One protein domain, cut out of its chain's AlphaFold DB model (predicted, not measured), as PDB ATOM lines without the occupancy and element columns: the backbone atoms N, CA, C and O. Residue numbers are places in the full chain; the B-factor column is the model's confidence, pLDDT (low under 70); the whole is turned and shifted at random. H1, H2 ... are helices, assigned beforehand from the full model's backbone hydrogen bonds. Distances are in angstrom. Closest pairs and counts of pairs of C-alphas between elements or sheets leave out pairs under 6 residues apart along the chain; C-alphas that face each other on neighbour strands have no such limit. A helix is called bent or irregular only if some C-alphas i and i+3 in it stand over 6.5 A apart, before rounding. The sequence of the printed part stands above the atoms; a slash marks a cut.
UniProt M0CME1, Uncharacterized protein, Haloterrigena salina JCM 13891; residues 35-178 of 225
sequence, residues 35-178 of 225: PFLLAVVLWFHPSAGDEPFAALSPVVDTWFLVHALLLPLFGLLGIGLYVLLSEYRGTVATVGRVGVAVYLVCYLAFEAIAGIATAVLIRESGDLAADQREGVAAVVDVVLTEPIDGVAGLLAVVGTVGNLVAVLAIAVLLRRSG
ATOM      1  N   PRO A  35      28.989 152.693  43.020       98.12
ATOM      2  CA  PRO A  35      29.780 152.530  44.241       98.12
ATOM      3  C   PRO A  35      29.734 153.764  45.153       98.12
ATOM      4  O   PRO A  35      29.770 153.610  46.371       98.12
ATOM      5  N   PHE A  36      29.591 154.978  44.612       98.56
ATOM      6  CA  PHE A  36      29.357 156.163  45.440       98.56
ATOM      7  C   PHE A  36      28.035 156.059  46.211       98.56
ATOM      8  O   PHE A  36      28.012 156.241  47.427       98.56
ATOM      9  N   LEU A  37      26.936 155.718  45.530       98.50
ATOM     10  CA  LEU A  37      25.638 155.539  46.178       98.50
ATOM     11  C   LEU A  37      25.658 154.370  47.174       98.50
ATOM     12  O   LEU A  37      25.093 154.486  48.257       98.50
ATOM     13  N   LEU A  38      26.365 153.283  46.851       98.44
ATOM     14  CA  LEU A  38      26.615 152.169  47.766       98.44
ATOM     15  C   LEU A  38      27.309 152.639  49.050       98.44
ATOM     16  O   LEU A  38      26.851 152.308  50.138       98.44
ATOM     17  N   ALA A  39      28.364 153.451  48.941       97.88
ATOM     18  CA  ALA A  39      29.043 154.021  50.102       97.88
ATOM     19  C   ALA A  39      28.112 154.910  50.945       97.88
ATOM     20  O   ALA A  39      28.137 154.832  52.170       97.88
ATOM     21  N   VAL A  40      27.260 155.717  50.301       97.75
ATOM     22  CA  VAL A  40      26.258 156.540  51.000       97.75
ATOM     23  C   VAL A  40      25.262 155.669  51.762       97.75
ATOM     24  O   VAL A  40      24.985 155.957  52.919       97.75
ATOM     25  N   VAL A  41      24.737 154.600  51.157       97.81
ATOM     26  CA  VAL A  41      23.786 153.697  51.828       97.81
ATOM     27  C   VAL A  41      24.455 152.945  52.983       97.81
ATOM     28  O   VAL A  41      23.878 152.868  54.065       97.81
ATOM     29  N   LEU A  42      25.687 152.458  52.792       96.00
ATOM     30  CA  LEU A  42      26.465 151.783  53.839       96.00
ATOM     31  C   LEU A  42      26.719 152.671  55.061       96.00
ATOM     32  O   LEU A  42      26.769 152.163  56.176       96.00
ATOM     33  N   TRP A  43      26.832 153.989  54.883       97.00
ATOM     34  CA  TRP A  43      26.983 154.923  56.000       97.00
ATOM     35  C   TRP A  43      25.808 154.873  56.989       97.00
ATOM     36  O   TRP A  43      25.992 155.106  58.183       97.00
ATOM     37  N   PHE A  44      24.608 154.548  56.501       96.06
ATOM     38  CA  PHE A  44      23.386 154.441  57.301       96.06
ATOM     39  C   PHE A  44      23.066 153.005  57.737       96.06
ATOM     40  O   PHE A  44      21.989 152.767  58.284       96.06
ATOM     41  N   HIS A  45      23.963 152.048  57.492       95.38
ATOM     42  CA  HIS A  45      23.764 150.651  57.868       95.38
ATOM     43  C   HIS A  45      23.763 150.484  59.403       95.38
ATOM     44  O   HIS A  45      24.747 150.867  60.045       95.38
ATOM     45  N   PRO A  46      22.665 149.986  60.017       94.62
ATOM     46  CA  PRO A  46      22.618 149.748  61.458       94.62
ATOM     47  C   PRO A  46      23.554 148.612  61.871       94.62
ATOM     48  O   PRO A  46      23.635 147.597  61.192       94.62
ATOM     49  N   SER A  47      24.194 148.728  63.031       91.19
ATOM     50  CA  SER A  47      24.964 147.608  63.580       91.19
ATOM     51  C   SER A  47      24.033 146.574  64.211       91.19
ATOM     52  O   SER A  47      23.187 146.927  65.033       91.19
ATOM     53  N   ALA A  48      24.227 145.301  63.861       89.50
ATOM     54  CA  ALA A  48      23.578 144.181  64.536       89.50
ATOM     55  C   ALA A  48      24.136 143.962  65.960       89.50
ATOM     56  O   ALA A  48      23.410 143.509  66.835       89.50
ATOM     57  N   GLY A  49      25.389 144.350  66.225       87.19
ATOM     58  CA  GLY A  49      26.033 144.134  67.523       87.19
ATOM     59  C   GLY A  49      26.095 142.656  67.930       87.19
ATOM     60  O   GLY A  49      25.963 141.770  67.091       87.19
ATOM     61  N   ASP A  50      26.292 142.418  69.227       87.25
ATOM     62  CA  ASP A  50      26.410 141.065  69.792       87.25
ATOM     63  C   ASP A  50      25.045 140.412  70.074       87.25
ATOM     64  O   ASP A  50      24.969 139.207  70.267       87.25
ATOM     65  N   GLU A  51      23.964 141.201  70.096       91.69
ATOM     66  CA  GLU A  51      22.591 140.755  70.386       91.69
ATOM     67  C   GLU A  51      21.648 141.203  69.254       91.69
ATOM     68  O   GLU A  51      20.865 142.155  69.422       91.69
ATOM     69  N   PRO A  52      21.721 140.569  68.066       92.88
ATOM     70  CA  PRO A  52      21.154 141.128  66.842       92.88
ATOM     71  C   PRO A  52      19.651 141.363  66.894       92.88
ATOM     72  O   PRO A  52      19.165 142.397  66.437       92.88
ATOM     73  N   PHE A  53      18.895 140.443  67.493       94.81
ATOM     74  CA  PHE A  53      17.447 140.595  67.600       94.81
ATOM     75  C   PHE A  53      17.070 141.842  68.413       94.81
ATOM     76  O   PHE A  53      16.237 142.641  67.979       94.81
ATOM     77  N   ALA A  54      17.709 142.048  69.568       94.75
ATOM     78  CA  ALA A  54      17.440 143.190  70.436       94.75
ATOM     79  C   ALA A  54      17.914 144.512  69.811       94.75
ATOM     80  O   ALA A  54      17.201 145.515  69.885       94.75
ATOM     81  N   ALA A  55      19.086 144.510  69.169       95.19
ATOM     82  CA  ALA A  55      19.656 145.689  68.523       95.19
ATOM     83  C   ALA A  55      18.842 146.143  67.301       95.19
ATOM     84  O   ALA A  55      18.641 147.343  67.100       95.19
ATOM     85  N   LEU A  56      18.350 145.194  66.498       96.19
ATOM     86  CA  LEU A  56      17.671 145.484  65.236       96.19
ATOM     87  C   LEU A  56      16.166 145.699  65.384       96.19
ATOM     88  O   LEU A  56      15.617 146.489  64.623       96.19
ATOM     89  N   SER A  57      15.496 145.080  66.362       96.25
ATOM     90  CA  SER A  57      14.052 145.268  66.610       96.25
ATOM     91  C   SER A  57      13.575 146.733  66.568       96.25
ATOM     92  O   SER A  57      12.626 147.017  65.835       96.25
ATOM     93  N   PRO A  58      14.209 147.699  67.267       96.88
ATOM     94  CA  PRO A  58      13.760 149.095  67.247       96.88
ATOM     95  C   PRO A  58      14.024 149.829  65.921       96.88
ATOM     96  O   PRO A  58      13.472 150.906  65.705       96.88
ATOM     97  N   VAL A  59      14.874 149.288  65.044       97.31
ATOM     98  CA  VAL A  59      15.304 149.918  63.779       97.31
ATOM     99  C   VAL A  59      15.097 149.001  62.572       97.31
ATOM    100  O   VAL A  59      15.713 149.199  61.522       97.31
ATOM    101  N   VAL A  60      14.218 148.005  62.698       97.50
ATOM    102  CA  VAL A  60      14.054 146.930  61.711       97.50
ATOM    103  C   VAL A  60      13.630 147.461  60.342       97.50
ATOM    104  O   VAL A  60      14.032 146.929  59.308       97.50
ATOM    105  N   ASP A  61      12.889 148.570  60.315       97.75
ATOM    106  CA  ASP A  61      12.494 149.225  59.072       97.75
ATOM    107  C   ASP A  61      13.666 149.871  58.340       97.75
ATOM    108  O   ASP A  61      13.770 149.761  57.115       97.75
ATOM    109  N   THR A  62      14.580 150.486  59.088       97.56
ATOM    110  CA  THR A  62      15.824 151.031  58.546       97.56
ATOM    111  C   THR A  62      16.708 149.904  58.029       97.56
ATOM    112  O   THR A  62      17.202 150.000  56.909       97.56
ATOM    113  N   TRP A  63      16.861 148.817  58.794       97.31
ATOM    114  CA  TRP A  63      17.614 147.633  58.371       97.31
ATOM    115  C   TRP A  63      17.068 147.057  57.057       97.31
ATOM    116  O   TRP A  63      17.818 146.882  56.095       97.31
ATOM    117  N   PHE A  64      15.748 146.852  56.975       98.31
ATOM    118  CA  PHE A  64      15.091 146.381  55.758       98.31
ATOM    119  C   PHE A  64      15.346 147.313  54.570       98.31
ATOM    120  O   PHE A  64      15.728 146.846  53.499       98.31
ATOM    121  N   LEU A  65      15.133 148.622  54.743       98.38
ATOM    122  CA  LEU A  65      15.301 149.597  53.666       98.38
ATOM    123  C   LEU A  65      16.750 149.641  53.175       98.38
ATOM    124  O   LEU A  65      16.983 149.619  51.967       98.38
ATOM    125  N   VAL A  66      17.713 149.686  54.098       97.81
ATOM    126  CA  VAL A  66      19.138 149.691  53.764       97.81
ATOM    127  C   VAL A  66      19.480 148.446  52.956       97.81
ATOM    128  O   VAL A  66      19.994 148.587  51.853       97.81
ATOM    129  N   HIS A  67      19.124 147.245  53.413       98.00
ATOM    130  CA  HIS A  67      19.441 146.020  52.673       98.00
ATOM    131  C   HIS A  67      18.683 145.881  51.347       98.00
ATOM    132  O   HIS A  67      19.246 145.404  50.361       98.00
ATOM    133  N   ALA A  68      17.443 146.369  51.265       98.56
ATOM    134  CA  ALA A  68      16.707 146.435  50.005       98.56
ATOM    135  C   ALA A  68      17.396 147.344  48.969       98.56
ATOM    136  O   ALA A  68      17.303 147.080  47.771       98.56
ATOM    137  N   LEU A  69      18.102 148.392  49.414       98.50
ATOM    138  CA  LEU A  69      18.930 149.250  48.560       98.50
ATOM    139  C   LEU A  69      20.320 148.649  48.299       98.50
ATOM    140  O   LEU A  69      20.818 148.740  47.176       98.50
ATOM    141  N   LEU A  70      20.946 148.020  49.297       98.06
ATOM    142  CA  LEU A  70      22.259 147.387  49.163       98.06
ATOM    143  C   LEU A  70      22.236 146.237  48.159       98.06
ATOM    144  O   LEU A  70      23.150 146.146  47.342       98.06
ATOM    145  N   LEU A  71      21.185 145.414  48.147       98.44
ATOM    146  CA  LEU A  71      21.056 144.275  47.236       98.44
ATOM    147  C   LEU A  71      21.281 144.666  45.752       98.44
ATOM    148  O   LEU A  71      22.202 144.133  45.127       98.44
ATOM    149  N   PRO A  72      20.525 145.609  45.151       98.50
ATOM    150  CA  PRO A  72      20.795 146.039  43.783       98.50
ATOM    151  C   PRO A  72      22.122 146.799  43.643       98.50
ATOM    152  O   PRO A  72      22.765 146.678  42.603       98.50
ATOM    153  N   LEU A  73      22.573 147.552  44.654       98.62
ATOM    154  CA  LEU A  73      23.829 148.314  44.582       98.62
ATOM    155  C   LEU A  73      25.073 147.413  44.566       98.62
ATOM    156  O   LEU A  73      25.989 147.655  43.780       98.62
ATOM    157  N   PHE A  74      25.092 146.335  45.348       98.56
ATOM    158  CA  PHE A  74      26.116 145.293  45.258       98.56
ATOM    159  C   PHE A  74      26.025 144.529  43.931       98.56
ATOM    160  O   PHE A  74      27.047 144.216  43.316       98.56
ATOM    161  N   GLY A  75      24.814 144.318  43.407       98.69
ATOM    162  CA  GLY A  75      24.626 143.785  42.057       98.69
ATOM    163  C   GLY A  75      25.293 144.671  40.999       98.69
ATOM    164  O   GLY A  75      26.067 144.191  40.168       98.69
ATOM    165  N   LEU A  76      25.066 145.985  41.074       98.69
ATOM    166  CA  LEU A  76      25.687 146.975  40.195       98.69
ATOM    167  C   LEU A  76      27.208 147.045  40.372       98.69
ATOM    168  O   LEU A  76      27.912 147.163  39.371       98.69
ATOM    169  N   LEU A  77      27.729 146.900  41.596       98.69
ATOM    170  CA  LEU A  77      29.171 146.789  41.841       98.69
ATOM    171  C   LEU A  77      29.765 145.598  41.074       98.69
ATOM    172  O   LEU A  77      30.755 145.756  40.360       98.69
ATOM    173  N   GLY A  78      29.134 144.422  41.148       98.69
ATOM    174  CA  GLY A  78      29.580 143.227  40.422       98.69
ATOM    175  C   GLY A  78      29.496 143.377  38.905       98.69
ATOM    176  O   GLY A  78      30.436 143.012  38.193       98.69
ATOM    177  N   ILE A  79      28.419 143.982  38.398       98.62
ATOM    178  CA  ILE A  79      28.301 144.333  36.975       98.62
ATOM    179  C   ILE A  79      29.422 145.307  36.579       98.62
ATOM    180  O   ILE A  79      30.031 145.136  35.524       98.62
ATOM    181  N   GLY A  80      29.761 146.276  37.432       98.44
ATOM    182  CA  GLY A  80      30.887 147.186  37.228       98.44
ATOM    183  C   GLY A  80      32.228 146.458  37.107       98.44
ATOM    184  O   GLY A  80      32.978 146.699  36.159       98.44
ATOM    185  N   LEU A  81      32.504 145.493  37.990       98.69
ATOM    186  CA  LEU A  81      33.696 144.639  37.893       98.69
ATOM    187  C   LEU A  81      33.720 143.832  36.585       98.69
ATOM    188  O   LEU A  81      34.763 143.726  35.936       98.69
ATOM    189  N   TYR A  82      32.574 143.296  36.152       98.62
ATOM    190  CA  TYR A  82      32.470 142.607  34.863       98.62
ATOM    191  C   TYR A  82      32.771 143.543  33.687       98.62
ATOM    192  O   TYR A  82      33.499 143.168  32.766       98.62
ATOM    193  N   VAL A  83      32.243 144.769  33.721       97.62
ATOM    194  CA  VAL A  83      32.483 145.797  32.700       97.62
ATOM    195  C   VAL A  83      33.968 146.159  32.626       97.62
ATOM    196  O   VAL A  83      34.511 146.200  31.522       97.62
ATOM    197  N   LEU A  84      34.660 146.303  33.762       96.62
ATOM    198  CA  LEU A  84      36.115 146.517  33.799       96.62
ATOM    199  C   LEU A  84      36.904 145.358  33.161       96.62
ATOM    200  O   LEU A  84      37.940 145.577  32.538       96.62
ATOM    201  N   LEU A  85      36.406 144.124  33.267       98.06
ATOM    202  CA  LEU A  85      37.002 142.937  32.639       98.06
ATOM    203  C   LEU A  85      36.599 142.744  31.167       98.06
ATOM    204  O   LEU A  85      37.228 141.952  30.462       98.06
ATOM    205  N   SER A  86      35.533 143.395  30.697       95.31
ATOM    206  CA  SER A  86      34.925 143.131  29.381       95.31
ATOM    207  C   SER A  86      35.844 143.474  28.203       95.31
ATOM    208  O   SER A  86      35.757 142.854  27.146       95.31
ATOM    209  N   GLU A  87      36.787 144.385  28.418       90.88
ATOM    210  CA  GLU A  87      37.744 144.858  27.412       90.88
ATOM    211  C   GLU A  87      38.941 143.917  27.228       90.88
ATOM    212  O   GLU A  87      39.686 144.018  26.254       90.88
ATOM    213  N   TYR A  88      39.126 142.972  28.150       96.69
ATOM    214  CA  TYR A  88      40.283 142.087  28.186       96.69
ATOM    215  C   TYR A  88      39.928 140.665  27.745       96.69
ATOM    216  O   TYR A  88      38.826 140.166  27.969       96.69
ATOM    217  N   ARG A  89      40.878 139.944  27.143       97.19
ATOM    218  CA  ARG A  89      40.711 138.534  26.736       97.19
ATOM    219  C   ARG A  89      41.793 137.654  27.370       97.19
ATOM    220  O   ARG A  89      42.805 138.153  27.854       97.19
ATOM    221  N   GLY A  90      41.575 136.340  27.366       98.00
ATOM    222  CA  GLY A  90      42.517 135.344  27.890       98.00
ATOM    223  C   GLY A  90      42.263 134.929  29.342       98.00
ATOM    224  O   GLY A  90      41.296 135.354  29.972       98.00
ATOM    225  N   THR A  91      43.146 134.076  29.868       98.50
ATOM    226  CA  THR A  91      42.945 133.343  31.131       98.50
ATOM    227  C   THR A  91      42.700 134.248  32.332       98.50
ATOM    228  O   THR A  91      41.771 133.995  33.090       98.50
ATOM    229  N   VAL A  92      43.474 135.327  32.492       98.50
ATOM    230  CA  VAL A  92      43.319 136.252  33.633       98.50
ATOM    231  C   VAL A  92      41.933 136.903  33.620       98.50
ATOM    232  O   VAL A  92      41.257 136.929  34.645       98.50
ATOM    233  N   ALA A  93      41.470 137.355  32.451       98.56
ATOM    234  CA  ALA A  93      40.136 137.931  32.310       98.56
ATOM    235  C   ALA A  93      39.035 136.895  32.587       98.56
ATOM    236  O   ALA A  93      38.035 137.212  33.227       98.56
ATOM    237  N   THR A  94      39.219 135.646  32.149       98.69
ATOM    238  CA  THR A  94      38.284 134.548  32.441       98.69
ATOM    239  C   THR A  94      38.199 134.252  33.936       98.69
ATOM    240  O   THR A  94      37.094 134.192  34.466       98.69
ATOM    241  N   VAL A  95      39.335 134.130  34.630       98.75
ATOM    242  CA  VAL A  95      39.376 133.924  36.089       98.75
ATOM    243  C   VAL A  95      38.670 135.068  36.815       98.75
ATOM    244  O   VAL A  95      37.839 134.815  37.683       98.75
ATOM    245  N   GLY A  96      38.922 136.315  36.405       98.81
ATOM    246  CA  GLY A  96      38.232 137.474  36.965       98.81
ATOM    247  C   GLY A  96      36.711 137.391  36.813       98.81
ATOM    248  O   GLY A  96      35.989 137.625  37.775       98.81
ATOM    249  N   ARG A  97      36.208 136.994  35.636       98.81
ATOM    250  CA  ARG A  97      34.759 136.854  35.388       98.81
ATOM    251  C   ARG A  97      34.127 135.739  36.212       98.81
ATOM    252  O   ARG A  97      33.002 135.906  36.671       98.81
ATOM    253  N   VAL A  98      34.839 134.630  36.419       98.81
ATOM    254  CA  VAL A  98      34.397 133.573  37.342       98.81
ATOM    255  C   VAL A  98      34.318 134.122  38.767       98.81
ATOM    256  O   VAL A  98      33.309 133.910  39.431       98.81
ATOM    257  N   GLY A  99      35.317 134.895  39.205       98.88
ATOM    258  CA  GLY A  99      35.280 135.603  40.489       98.88
ATOM    259  C   GLY A  99      34.054 136.510  40.630       98.88
ATOM    260  O   GLY A  99      33.344 136.427  41.628       98.88
ATOM    261  N   VAL A 100      33.737 137.299  39.594       98.88
ATOM    262  CA  VAL A 100      32.521 138.134  39.568       98.88
ATOM    263  C   VAL A 100      31.250 137.290  39.668       98.88
ATOM    264  O   VAL A 100      30.340 137.659  40.403       98.88
ATOM    265  N   ALA A 101      31.170 136.163  38.956       98.81
ATOM    266  CA  ALA A 101      30.003 135.285  39.013       98.81
ATOM    267  C   ALA A 101      29.796 134.705  40.423       98.81
ATOM    268  O   ALA A 101      28.682 134.747  40.937       98.81
ATOM    269  N   VAL A 102      30.867 134.228  41.068       98.81
ATOM    270  CA  VAL A 102      30.829 133.740  42.458       98.81
ATOM    271  C   VAL A 102      30.407 134.854  43.416       98.81
ATOM    272  O   VAL A 102      29.528 134.642  44.246       98.81
ATOM    273  N   TYR A 103      30.978 136.052  43.264       98.81
ATOM    274  CA  TYR A 103      30.589 137.228  44.038       98.81
ATOM    275  C   TYR A 103      29.093 137.530  43.912       98.81
ATOM    276  O   TYR A 103      28.403 137.605  44.923       98.81
ATOM    277  N   LEU A 104      28.586 137.670  42.685       98.69
ATOM    278  CA  LEU A 104      27.187 138.022  42.445       98.69
ATOM    279  C   LEU A 104      26.234 136.976  43.020       98.69
ATOM    280  O   LEU A 104      25.239 137.337  43.631       98.69
ATOM    281  N   VAL A 105      26.526 135.688  42.849       98.56
ATOM    282  CA  VAL A 105      25.645 134.631  43.358       98.56
ATOM    283  C   VAL A 105      25.656 134.601  44.884       98.56
ATOM    284  O   VAL A 105      24.598 134.650  45.509       98.56
ATOM    285  N   CYS A 106      26.838 134.532  45.496       98.25
ATOM    286  CA  CYS A 106      26.941 134.311  46.934       98.25
ATOM    287  C   CYS A 106      26.647 135.578  47.740       98.25
ATOM    288  O   CYS A 106      25.889 135.520  48.702       98.25
ATOM    289  N   TYR A 107      27.184 136.732  47.340       97.75
ATOM    290  CA  TYR A 107      27.032 137.958  48.120       97.75
ATOM    291  C   TYR A 107      25.606 138.518  48.045       97.75
ATOM    292  O   TYR A 107      25.087 139.000  49.044       97.75
ATOM    293  N   LEU A 108      24.918 138.391  46.903       98.38
ATOM    294  CA  LEU A 108      23.506 138.790  46.818       98.38
ATOM    295  C   LEU A 108      22.591 137.848  47.608       98.38
ATOM    296  O   LEU A 108      21.614 138.301  48.199       98.38
ATOM    297  N   ALA A 109      22.909 136.551  47.652       97.81
ATOM    298  CA  ALA A 109      22.196 135.616  48.518       97.81
ATOM    299  C   ALA A 109      22.409 135.955  50.002       97.81
ATOM    300  O   ALA A 109      21.448 135.946  50.768       97.81
ATOM    301  N   PHE A 110      23.635 136.320  50.390       95.88
ATOM    302  CA  PHE A 110      23.929 136.851  51.721       95.88
ATOM    303  C   PHE A 110      23.067 138.082  52.044       95.88
ATOM    304  O   PHE A 110      22.345 138.050  53.034       95.88
ATOM    305  N   GLU A 111      23.060 139.114  51.192       96.31
ATOM    306  CA  GLU A 111      22.261 140.336  51.403       96.31
ATOM    307  C   GLU A 111      20.765 140.041  51.575       96.31
ATOM    308  O   GLU A 111      20.092 140.608  52.438       96.31
ATOM    309  N   ALA A 112      20.230 139.127  50.764       97.75
ATOM    310  CA  ALA A 112      18.828 138.743  50.838       97.75
ATOM    311  C   ALA A 112      18.494 138.005  52.146       97.75
ATOM    312  O   ALA A 112      17.433 138.245  52.721       97.75
ATOM    313  N   ILE A 113      19.378 137.123  52.623       95.75
ATOM    314  CA  ILE A 113      19.155 136.333  53.841       95.75
ATOM    315  C   ILE A 113      19.435 137.176  55.089       95.75
ATOM    316  O   ILE A 113      18.527 137.398  55.886       95.75
ATOM    317  N   ALA A 114      20.666 137.673  55.242       94.06
ATOM    318  CA  ALA A 114      21.097 138.427  56.417       94.06
ATOM    319  C   ALA A 114      20.323 139.738  56.567       94.06
ATOM    320  O   ALA A 114      19.933 140.107  57.671       94.06
ATOM    321  N   GLY A 115      20.070 140.421  55.454       95.75
ATOM    322  CA  GLY A 115      19.357 141.684  55.436       95.75
ATOM    323  C   GLY A 115      17.846 141.499  55.462       95.75
ATOM    324  O   GLY A 115      17.179 141.711  56.476       95.75
ATOM    325  N   ILE A 116      17.300 141.121  54.308       97.81
ATOM    326  CA  ILE A 116      15.862 141.207  54.030       97.81
ATOM    327  C   ILE A 116      15.072 140.155  54.818       97.81
ATOM    328  O   ILE A 116      14.101 140.510  55.487       97.81
ATOM    329  N   ALA A 117      15.475 138.882  54.764       96.94
ATOM    330  CA  ALA A 117      14.755 137.804  55.443       96.94
ATOM    331  C   ALA A 117      14.781 137.981  56.969       96.94
ATOM    332  O   ALA A 117      13.734 137.871  57.605       96.94
ATOM    333  N   THR A 118      15.929 138.353  57.543       95.94
ATOM    334  CA  THR A 118      16.047 138.712  58.966       95.94
ATOM    335  C   THR A 118      15.097 139.843  59.356       95.94
ATOM    336  O   THR A 118      14.395 139.732  60.357       95.94
ATOM    337  N   ALA A 119      15.016 140.919  58.563       97.38
ATOM    338  CA  ALA A 119      14.106 142.024  58.870       97.38
ATOM    339  C   ALA A 119      12.638 141.577  58.870       97.38
ATOM    340  O   ALA A 119      11.866 141.995  59.730       97.38
ATOM    341  N   VAL A 120      12.250 140.731  57.910       97.69
ATOM    342  CA  VAL A 120      10.899 140.157  57.857       97.69
ATOM    343  C   VAL A 120      10.638 139.307  59.100       97.69
ATOM    344  O   VAL A 120       9.631 139.520  59.762       97.69
ATOM    345  N   LEU A 121      11.561 138.418  59.479       96.19
ATOM    346  CA  LEU A 121      11.424 137.599  60.689       96.19
ATOM    347  C   LEU A 121      11.232 138.452  61.950       96.19
ATOM    348  O   LEU A 121      10.326 138.187  62.735       96.19
ATOM    349  N   ILE A 122      12.046 139.495  62.125       96.94
ATOM    350  CA  ILE A 122      11.945 140.400  63.276       96.94
ATOM    351  C   ILE A 122      10.604 141.150  63.263       96.94
ATOM    352  O   ILE A 122       9.921 141.169  64.284       96.94
ATOM    353  N   ARG A 123      10.187 141.722  62.123       95.81
ATOM    354  CA  ARG A 123       8.903 142.444  61.996       95.81
ATOM    355  C   ARG A 123       7.706 141.568  62.350       95.81
ATOM    356  O   ARG A 123       6.886 141.958  63.175       95.81
ATOM    357  N   GLU A 124       7.641 140.375  61.768       95.31
ATOM    358  CA  GLU A 124       6.523 139.447  61.969       95.31
ATOM    359  C   GLU A 124       6.527 138.816  63.373       95.31
ATOM    360  O   GLU A 124       5.548 138.197  63.784       95.31
ATOM    361  N   SER A 125       7.608 138.988  64.144       95.50
ATOM    362  CA  SER A 125       7.697 138.489  65.518       95.50
ATOM    363  C   SER A 125       7.015 139.380  66.561       95.50
ATOM    364  O   SER A 125       6.803 138.927  67.686       95.50
ATOM    365  N   GLY A 126       6.657 140.625  66.219       90.38
ATOM    366  CA  GLY A 126       6.192 141.630  67.185       90.38
ATOM    367  C   GLY A 126       4.995 141.187  68.036       90.38
ATOM    368  O   GLY A 126       4.995 141.406  69.250       90.38
ATOM    369  N   ASP A 127       4.043 140.491  67.410       91.81
ATOM    370  CA  ASP A 127       2.783 140.047  68.024       91.81
ATOM    371  C   ASP A 127       2.813 138.588  68.518       91.81
ATOM    372  O   ASP A 127       1.806 138.068  69.006       91.81
ATOM    373  N   LEU A 128       3.954 137.904  68.398       95.06
ATOM    374  CA  LEU A 128       4.086 136.510  68.812       95.06
ATOM    375  C   LEU A 128       4.185 136.361  70.338       95.06
ATOM    376  O   LEU A 128       4.593 137.272  71.068       95.06
ATOM    377  N   ALA A 129       3.854 135.161  70.822       96.12
ATOM    378  CA  ALA A 129       4.068 134.792  72.216       96.12
ATOM    379  C   ALA A 129       5.567 134.822  72.580       96.12
ATOM    380  O   ALA A 129       6.445 134.771  71.718       96.12
ATOM    381  N   ALA A 130       5.878 134.948  73.873       93.19
ATOM    382  CA  ALA A 130       7.255 135.153  74.331       93.19
ATOM    383  C   ALA A 130       8.208 134.012  73.925       93.19
ATOM    384  O   ALA A 130       9.306 134.286  73.455       93.19
ATOM    385  N   ASP A 131       7.751 132.768  74.037       92.62
ATOM    386  CA  ASP A 131       8.464 131.555  73.624       92.62
ATOM    387  C   ASP A 131       8.716 131.508  72.109       92.62
ATOM    388  O   ASP A 131       9.793 131.132  71.649       92.62
ATOM    389  N   GLN A 132       7.748 131.953  71.308       94.38
ATOM    390  CA  GLN A 132       7.897 132.037  69.855       94.38
ATOM    391  C   GLN A 132       8.902 133.121  69.442       94.38
ATOM    392  O   GLN A 132       9.701 132.902  68.531       94.38
ATOM    393  N   ARG A 133       8.902 134.276  70.122       94.62
ATOM    394  CA  ARG A 133       9.884 135.349  69.882       94.62
ATOM    395  C   ARG A 133      11.302 134.927  70.242       94.62
ATOM    396  O   ARG A 133      12.224 135.277  69.514       94.62
ATOM    397  N   GLU A 134      11.473 134.152  71.310       94.50
ATOM    398  CA  GLU A 134      12.769 133.570  71.675       94.50
ATOM    399  C   GLU A 134      13.304 132.660  70.558       94.50
ATOM    400  O   GLU A 134      14.465 132.769  70.167       94.50
ATOM    401  N   GLY A 135      12.435 131.842  69.953       94.75
ATOM    402  CA  GLY A 135      12.788 131.041  68.780       94.75
ATOM    403  C   GLY A 135      13.229 131.881  67.574       94.75
ATOM    404  O   GLY A 135      14.209 131.537  66.913       94.75
ATOM    405  N   VAL A 136      12.549 133.000  67.295       95.50
ATOM    406  CA  VAL A 136      12.966 133.931  66.229       95.50
ATOM    407  C   VAL A 136      14.322 134.557  66.552       95.50
ATOM    408  O   VAL A 136      15.185 134.600  65.677       95.50
ATOM    409  N   ALA A 137      14.532 135.001  67.793       94.94
ATOM    410  CA  ALA A 137      15.796 135.589  68.223       94.94
ATOM    411  C   ALA A 137      16.970 134.618  68.033       94.94
ATOM    412  O   ALA A 137      17.990 135.012  67.475       94.94
ATOM    413  N   ALA A 138      16.791 133.341  68.384       93.12
ATOM    414  CA  ALA A 138      17.801 132.305  68.176       93.12
ATOM    415  C   ALA A 138      18.143 132.090  66.689       93.12
ATOM    416  O   ALA A 138      19.306 131.930  66.333       93.12
ATOM    417  N   VAL A 139      17.146 132.111  65.795       91.75
ATOM    418  CA  VAL A 139      17.391 132.008  64.344       91.75
ATOM    419  C   VAL A 139      18.135 133.235  63.819       91.75
ATOM    420  O   VAL A 139      19.057 133.095  63.019       91.75
ATOM    421  N   VAL A 140      17.736 134.431  64.255       93.38
ATOM    422  CA  VAL A 140      18.386 135.690  63.870       93.38
ATOM    423  C   VAL A 140      19.850 135.705  64.310       93.38
ATOM    424  O   VAL A 140      20.703 136.118  63.527       93.38
ATOM    425  N   ASP A 141      20.138 135.215  65.515       90.62
ATOM    426  CA  ASP A 141      21.499 135.089  66.027       90.62
ATOM    427  C   ASP A 141      22.335 134.156  65.136       90.62
ATOM    428  O   ASP A 141      23.288 134.606  64.510       90.62
ATOM    429  N   VAL A 142      21.881 132.918  64.901       88.81
ATOM    430  CA  VAL A 142      22.569 131.958  64.009       88.81
ATOM    431  C   VAL A 142      22.823 132.525  62.607       88.81
ATOM    432  O   VAL A 142      23.848 132.244  61.989       88.81
ATOM    433  N   VAL A 143      21.894 133.312  62.060       89.44
ATOM    434  CA  VAL A 143      22.068 133.916  60.732       89.44
ATOM    435  C   VAL A 143      23.152 134.998  60.731       89.44
ATOM    436  O   VAL A 143      23.850 135.133  59.725       89.44
ATOM    437  N   LEU A 144      23.286 135.780  61.803       88.69
ATOM    438  CA  LEU A 144      24.103 136.996  61.811       88.69
ATOM    439  C   LEU A 144      25.443 136.867  62.540       88.69
ATOM    440  O   LEU A 144      26.377 137.581  62.174       88.69
ATOM    441  N   THR A 145      25.561 135.989  63.535       82.62
ATOM    442  CA  THR A 145      26.761 135.881  64.379       82.62
ATOM    443  C   THR A 145      27.641 134.689  64.035       82.62
ATOM    444  O   THR A 145      28.835 134.735  64.326       82.62
ATOM    445  N   GLU A 146      27.116 133.673  63.344       74.62
ATOM    446  CA  GLU A 146      27.873 132.470  62.985       74.62
ATOM    447  C   GLU A 146      28.504 132.580  61.579       74.62
ATOM    448  O   GLU A 146      27.825 132.395  60.562       74.62
ATOM    449  N   PRO A 147      29.822 132.845  61.462       62.16
ATOM    450  CA  PRO A 147      30.462 133.139  60.178       62.16
ATOM    451  C   PRO A 147      30.602 131.922  59.252       62.16
ATOM    452  O   PRO A 147      30.777 132.098  58.047       62.16
ATOM    453  N   ILE A 148      30.576 130.701  59.794       59.22
ATOM    454  CA  ILE A 148      30.762 129.452  59.033       59.22
ATOM    455  C   ILE A 148      29.554 128.526  59.195       59.22
ATOM    456  O   ILE A 148      29.108 127.949  58.202       59.22
ATOM    457  N   ASP A 149      29.008 128.424  60.409       55.75
ATOM    458  CA  ASP A 149      27.847 127.575  60.695       55.75
ATOM    459  C   ASP A 149      26.521 128.244  60.277       55.75
ATOM    460  O   ASP A 149      25.545 127.561  59.954       55.75
ATOM    461  N   GLY A 150      26.502 129.577  60.165       66.44
ATOM    462  CA  GLY A 150      25.420 130.339  59.556       66.44
ATOM    463  C   GLY A 150      25.538 130.355  58.030       66.44
ATOM    464  O   GLY A 150      26.540 130.794  57.461       66.44
ATOM    465  N   VAL A 151      24.477 129.931  57.329       78.38
ATOM    466  CA  VAL A 151      24.417 129.934  55.849       78.38
ATOM    467  C   VAL A 151      24.756 131.315  55.271       78.38
ATOM    468  O   VAL A 151      25.422 131.406  54.241       78.38
ATOM    469  N   ALA A 152      24.338 132.396  55.935       85.12
ATOM    470  CA  ALA A 152      24.623 133.759  55.499       85.12
ATOM    471  C   ALA A 152      26.112 134.132  55.635       85.12
ATOM    472  O   ALA A 152      26.681 134.673  54.684       85.12
ATOM    473  N   GLY A 153      26.763 133.787  56.751       87.12
ATOM    474  CA  GLY A 153      28.193 134.030  56.959       87.12
ATOM    475  C   GLY A 153      29.059 133.356  55.892       87.12
ATOM    476  O   GLY A 153      29.894 134.004  55.251       87.12
ATOM    477  N   LEU A 154      28.781 132.083  55.591       91.31
ATOM    478  CA  LEU A 154      29.498 131.346  54.549       91.31
ATOM    479  C   LEU A 154      29.336 132.002  53.167       91.31
ATOM    480  O   LEU A 154      30.310 132.148  52.422       91.31
ATOM    481  N   LEU A 155      28.116 132.423  52.824       94.88
ATOM    482  CA  LEU A 155      27.831 133.127  51.572       94.88
ATOM    483  C   LEU A 155      28.577 134.466  51.482       94.88
ATOM    484  O   LEU A 155      29.127 134.779  50.420       94.88
ATOM    485  N   ALA A 156      28.666 135.217  52.584       94.00
ATOM    486  CA  ALA A 156      29.432 136.461  52.650       94.00
ATOM    487  C   ALA A 156      30.924 136.215  52.386       94.00
ATOM    488  O   ALA A 156      31.531 136.909  51.564       94.00
ATOM    489  N   VAL A 157      31.511 135.193  53.019       94.25
ATOM    490  CA  VAL A 157      32.924 134.829  52.838       94.25
ATOM    491  C   VAL A 157      33.200 134.419  51.393       94.25
ATOM    492  O   VAL A 157      34.082 134.989  50.748       94.25
ATOM    493  N   VAL A 158      32.430 133.472  50.848       97.00
ATOM    494  CA  VAL A 158      32.624 132.979  49.474       97.00
ATOM    495  C   VAL A 158      32.423 134.102  48.455       97.00
ATOM    496  O   VAL A 158      33.229 134.255  47.533       97.00
ATOM    497  N   GLY A 159      31.399 134.937  48.646       98.12
ATOM    498  CA  GLY A 159      31.153 136.102  47.801       98.12
ATOM    499  C   GLY A 159      32.312 137.100  47.838       98.12
ATOM    500  O   GLY A 159      32.770 137.562  46.790       98.12
ATOM    501  N   THR A 160      32.852 137.376  49.025       97.94
ATOM    502  CA  THR A 160      33.990 138.290  49.215       97.94
ATOM    503  C   THR A 160      35.274 137.750  48.589       97.94
ATOM    504  O   THR A 160      36.012 138.501  47.948       97.94
ATOM    505  N   VAL A 161      35.521 136.440  48.672       98.50
ATOM    506  CA  VAL A 161      36.635 135.788  47.963       98.50
ATOM    507  C   VAL A 161      36.468 135.922  46.448       98.50
ATOM    508  O   VAL A 161      37.424 136.281  45.758       98.50
ATOM    509  N   GLY A 162      35.259 135.708  45.918       98.88
ATOM    510  CA  GLY A 162      34.959 135.939  44.501       98.88
ATOM    511  C   GLY A 162      35.259 137.379  44.064       98.88
ATOM    512  O   GLY A 162      35.905 137.601  43.034       98.88
ATOM    513  N   ASN A 163      34.874 138.359  44.889       98.81
ATOM    514  CA  ASN A 163      35.146 139.779  44.659       98.81
ATOM    515  C   ASN A 163      36.654 140.066  44.630       98.81
ATOM    516  O   ASN A 163      37.146 140.691  43.689       98.81
ATOM    517  N   LEU A 164      37.401 139.546  45.609       98.81
ATOM    518  CA  LEU A 164      38.854 139.686  45.674       98.81
ATOM    519  C   LEU A 164      39.533 139.102  44.428       98.81
ATOM    520  O   LEU A 164      40.391 139.754  43.836       98.81
ATOM    521  N   VAL A 165      39.125 137.908  43.982       98.88
ATOM    522  CA  VAL A 165      39.653 137.283  42.757       98.88
ATOM    523  C   VAL A 165      39.412 138.171  41.534       98.88
ATOM    524  O   VAL A 165      40.328 138.376  40.733       98.88
ATOM    525  N   ALA A 166      38.209 138.737  41.396       98.88
ATOM    526  CA  ALA A 166      37.892 139.667  40.316       98.88
ATOM    527  C   ALA A 166      38.771 140.927  40.362       98.88
ATOM    528  O   ALA A 166      39.367 141.295  39.347       98.88
ATOM    529  N   VAL A 167      38.908 141.551  41.535       98.81
ATOM    530  CA  VAL A 167      39.727 142.756  41.733       98.81
ATOM    531  C   VAL A 167      41.202 142.491  41.435       98.81
ATOM    532  O   VAL A 167      41.833 143.293  40.748       98.81
ATOM    533  N   LEU A 168      41.754 141.353  41.863       98.81
ATOM    534  CA  LEU A 168      43.137 140.976  41.553       98.81
ATOM    535  C   LEU A 168      43.347 140.759  40.049       98.81
ATOM    536  O   LEU A 168      44.347 141.219  39.495       98.81
ATOM    537  N   ALA A 169      42.406 140.105  39.364       98.81
ATOM    538  CA  ALA A 169      42.473 139.930  37.915       98.81
ATOM    539  C   ALA A 169      42.426 141.278  37.172       98.81
ATOM    540  O   ALA A 169      43.240 141.506  36.272       98.81
ATOM    541  N   ILE A 170      41.525 142.182  37.577       98.69
ATOM    542  CA  ILE A 170      41.435 143.554  37.052       98.69
ATOM    543  C   ILE A 170      42.754 144.294  37.284       98.69
ATOM    544  O   ILE A 170      43.313 144.853  36.342       98.69
ATOM    545  N   ALA A 171      43.297 144.246  38.502       98.56
ATOM    546  CA  ALA A 171      44.556 144.892  38.847       98.56
ATOM    547  C   ALA A 171      45.711 144.394  37.967       98.56
ATOM    548  O   ALA A 171      46.450 145.199  37.404       98.56
ATOM    549  N   VAL A 172      45.844 143.077  37.774       98.69
ATOM    550  CA  VAL A 172      46.873 142.496  36.897       98.69
ATOM    551  C   VAL A 172      46.725 142.990  35.457       98.69
ATOM    552  O   VAL A 172      47.721 143.364  34.838       98.69
ATOM    553  N   LEU A 173      45.506 142.997  34.915       98.50
ATOM    554  CA  LEU A 173      45.242 143.428  33.541       98.50
ATOM    555  C   LEU A 173      45.526 144.922  33.350       98.50
ATOM    556  O   LEU A 173      46.265 145.281  32.438       98.50
ATOM    557  N   LEU A 174      45.043 145.770  34.260       97.56
ATOM    558  CA  LEU A 174      45.307 147.210  34.249       97.56
ATOM    559  C   LEU A 174      46.807 147.512  34.335       97.56
ATOM    560  O   LEU A 174      47.323 148.315  33.561       97.56
ATOM    561  N   ARG A 175      47.538 146.829  35.225       97.56
ATOM    562  CA  ARG A 175      48.994 147.009  35.360       97.56
ATOM    563  C   ARG A 175      49.754 146.569  34.116       97.56
ATOM    564  O   ARG A 175      50.705 147.243  33.732       97.56
ATOM    565  N   ARG A 176      49.332 145.483  33.461       97.19
ATOM    566  CA  ARG A 176      49.901 145.048  32.171       97.19
ATOM    567  C   ARG A 176      49.606 146.029  31.036       97.19
ATOM    568  O   ARG A 176      50.375 146.075  30.085       97.19
ATOM    569  N   SER A 177      48.539 146.815  31.154       95.81
ATOM    570  CA  SER A 177      48.185 147.889  30.222       95.81
ATOM    571  C   SER A 177      48.831 149.240  30.540       95.81
ATOM    572  O   SER A 177      48.554 150.200  29.838       95.81
ATOM    573  N   GLY A 178      49.680 149.335  31.571       96.50
ATOM    574  CA  GLY A 178      50.379 150.579  31.916       96.50
ATOM    575  C   GLY A 178      49.638 151.504  32.887       96.50
ATOM    576  O   GLY A 178      50.161 152.570  33.202       96.50
TER     577      GLY A 178
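Overview. This is residues 35 to 178 of the 225 residues of an uncharacterized protein of Haloterrigena salina JCM 13891 (UniProt M0CME1). A rod of roughly aligned helices: H2 and H3 lie side by side, H5 packs along H3, H4 packs on H3 farther along the rod, and short H1 packs on H2. The 144 residues, all helix in class, have five named helices, H1 to H5 in chain order; H2 to H5 form a bundle. It is only just loose, radius of gyration of the C-alphas 17.8 A, spans 61 by 29 by 20 A.

Arrangement. The hub H2, residues 52 to 86, is irregular, C-alphas 58 and 61 being 8.3 A apart. H3, residues 91 to 124, forms a hairpin with H2; C-alphas 67 and 115 are closest, 5.1 A. H5, residues 151 to 176, touches H3, closest C-alphas 103 and 159, 4.0 A. H4, residues 130 to 145, touches H3, closest C-alphas 118 and 140, 6.2 A. H1, residues 35 to 43, touches H2 residues 66 to 77 alone, closest C-alphas 38 and 73, 5.7 A. O i to N i+4 pairs are within hydrogen-bond range throughout H1, H4 and H5, in 26 of 31 in H2 and 28 of 30 in H3.

Along the chain. H3 measures 48.1 A, H2 40.0 A, H5 37.9 A. C-alpha 35 is at (29.780, 152.530, 44.241), C-alpha 176 at (49.901, 145.048, 32.171).

Size, cuts and confidence. C-alphas 129 and 178 are farthest apart, 63.4 A. The printed part has no cut and no long link; residues 147 to 150 have pLDDT under 70.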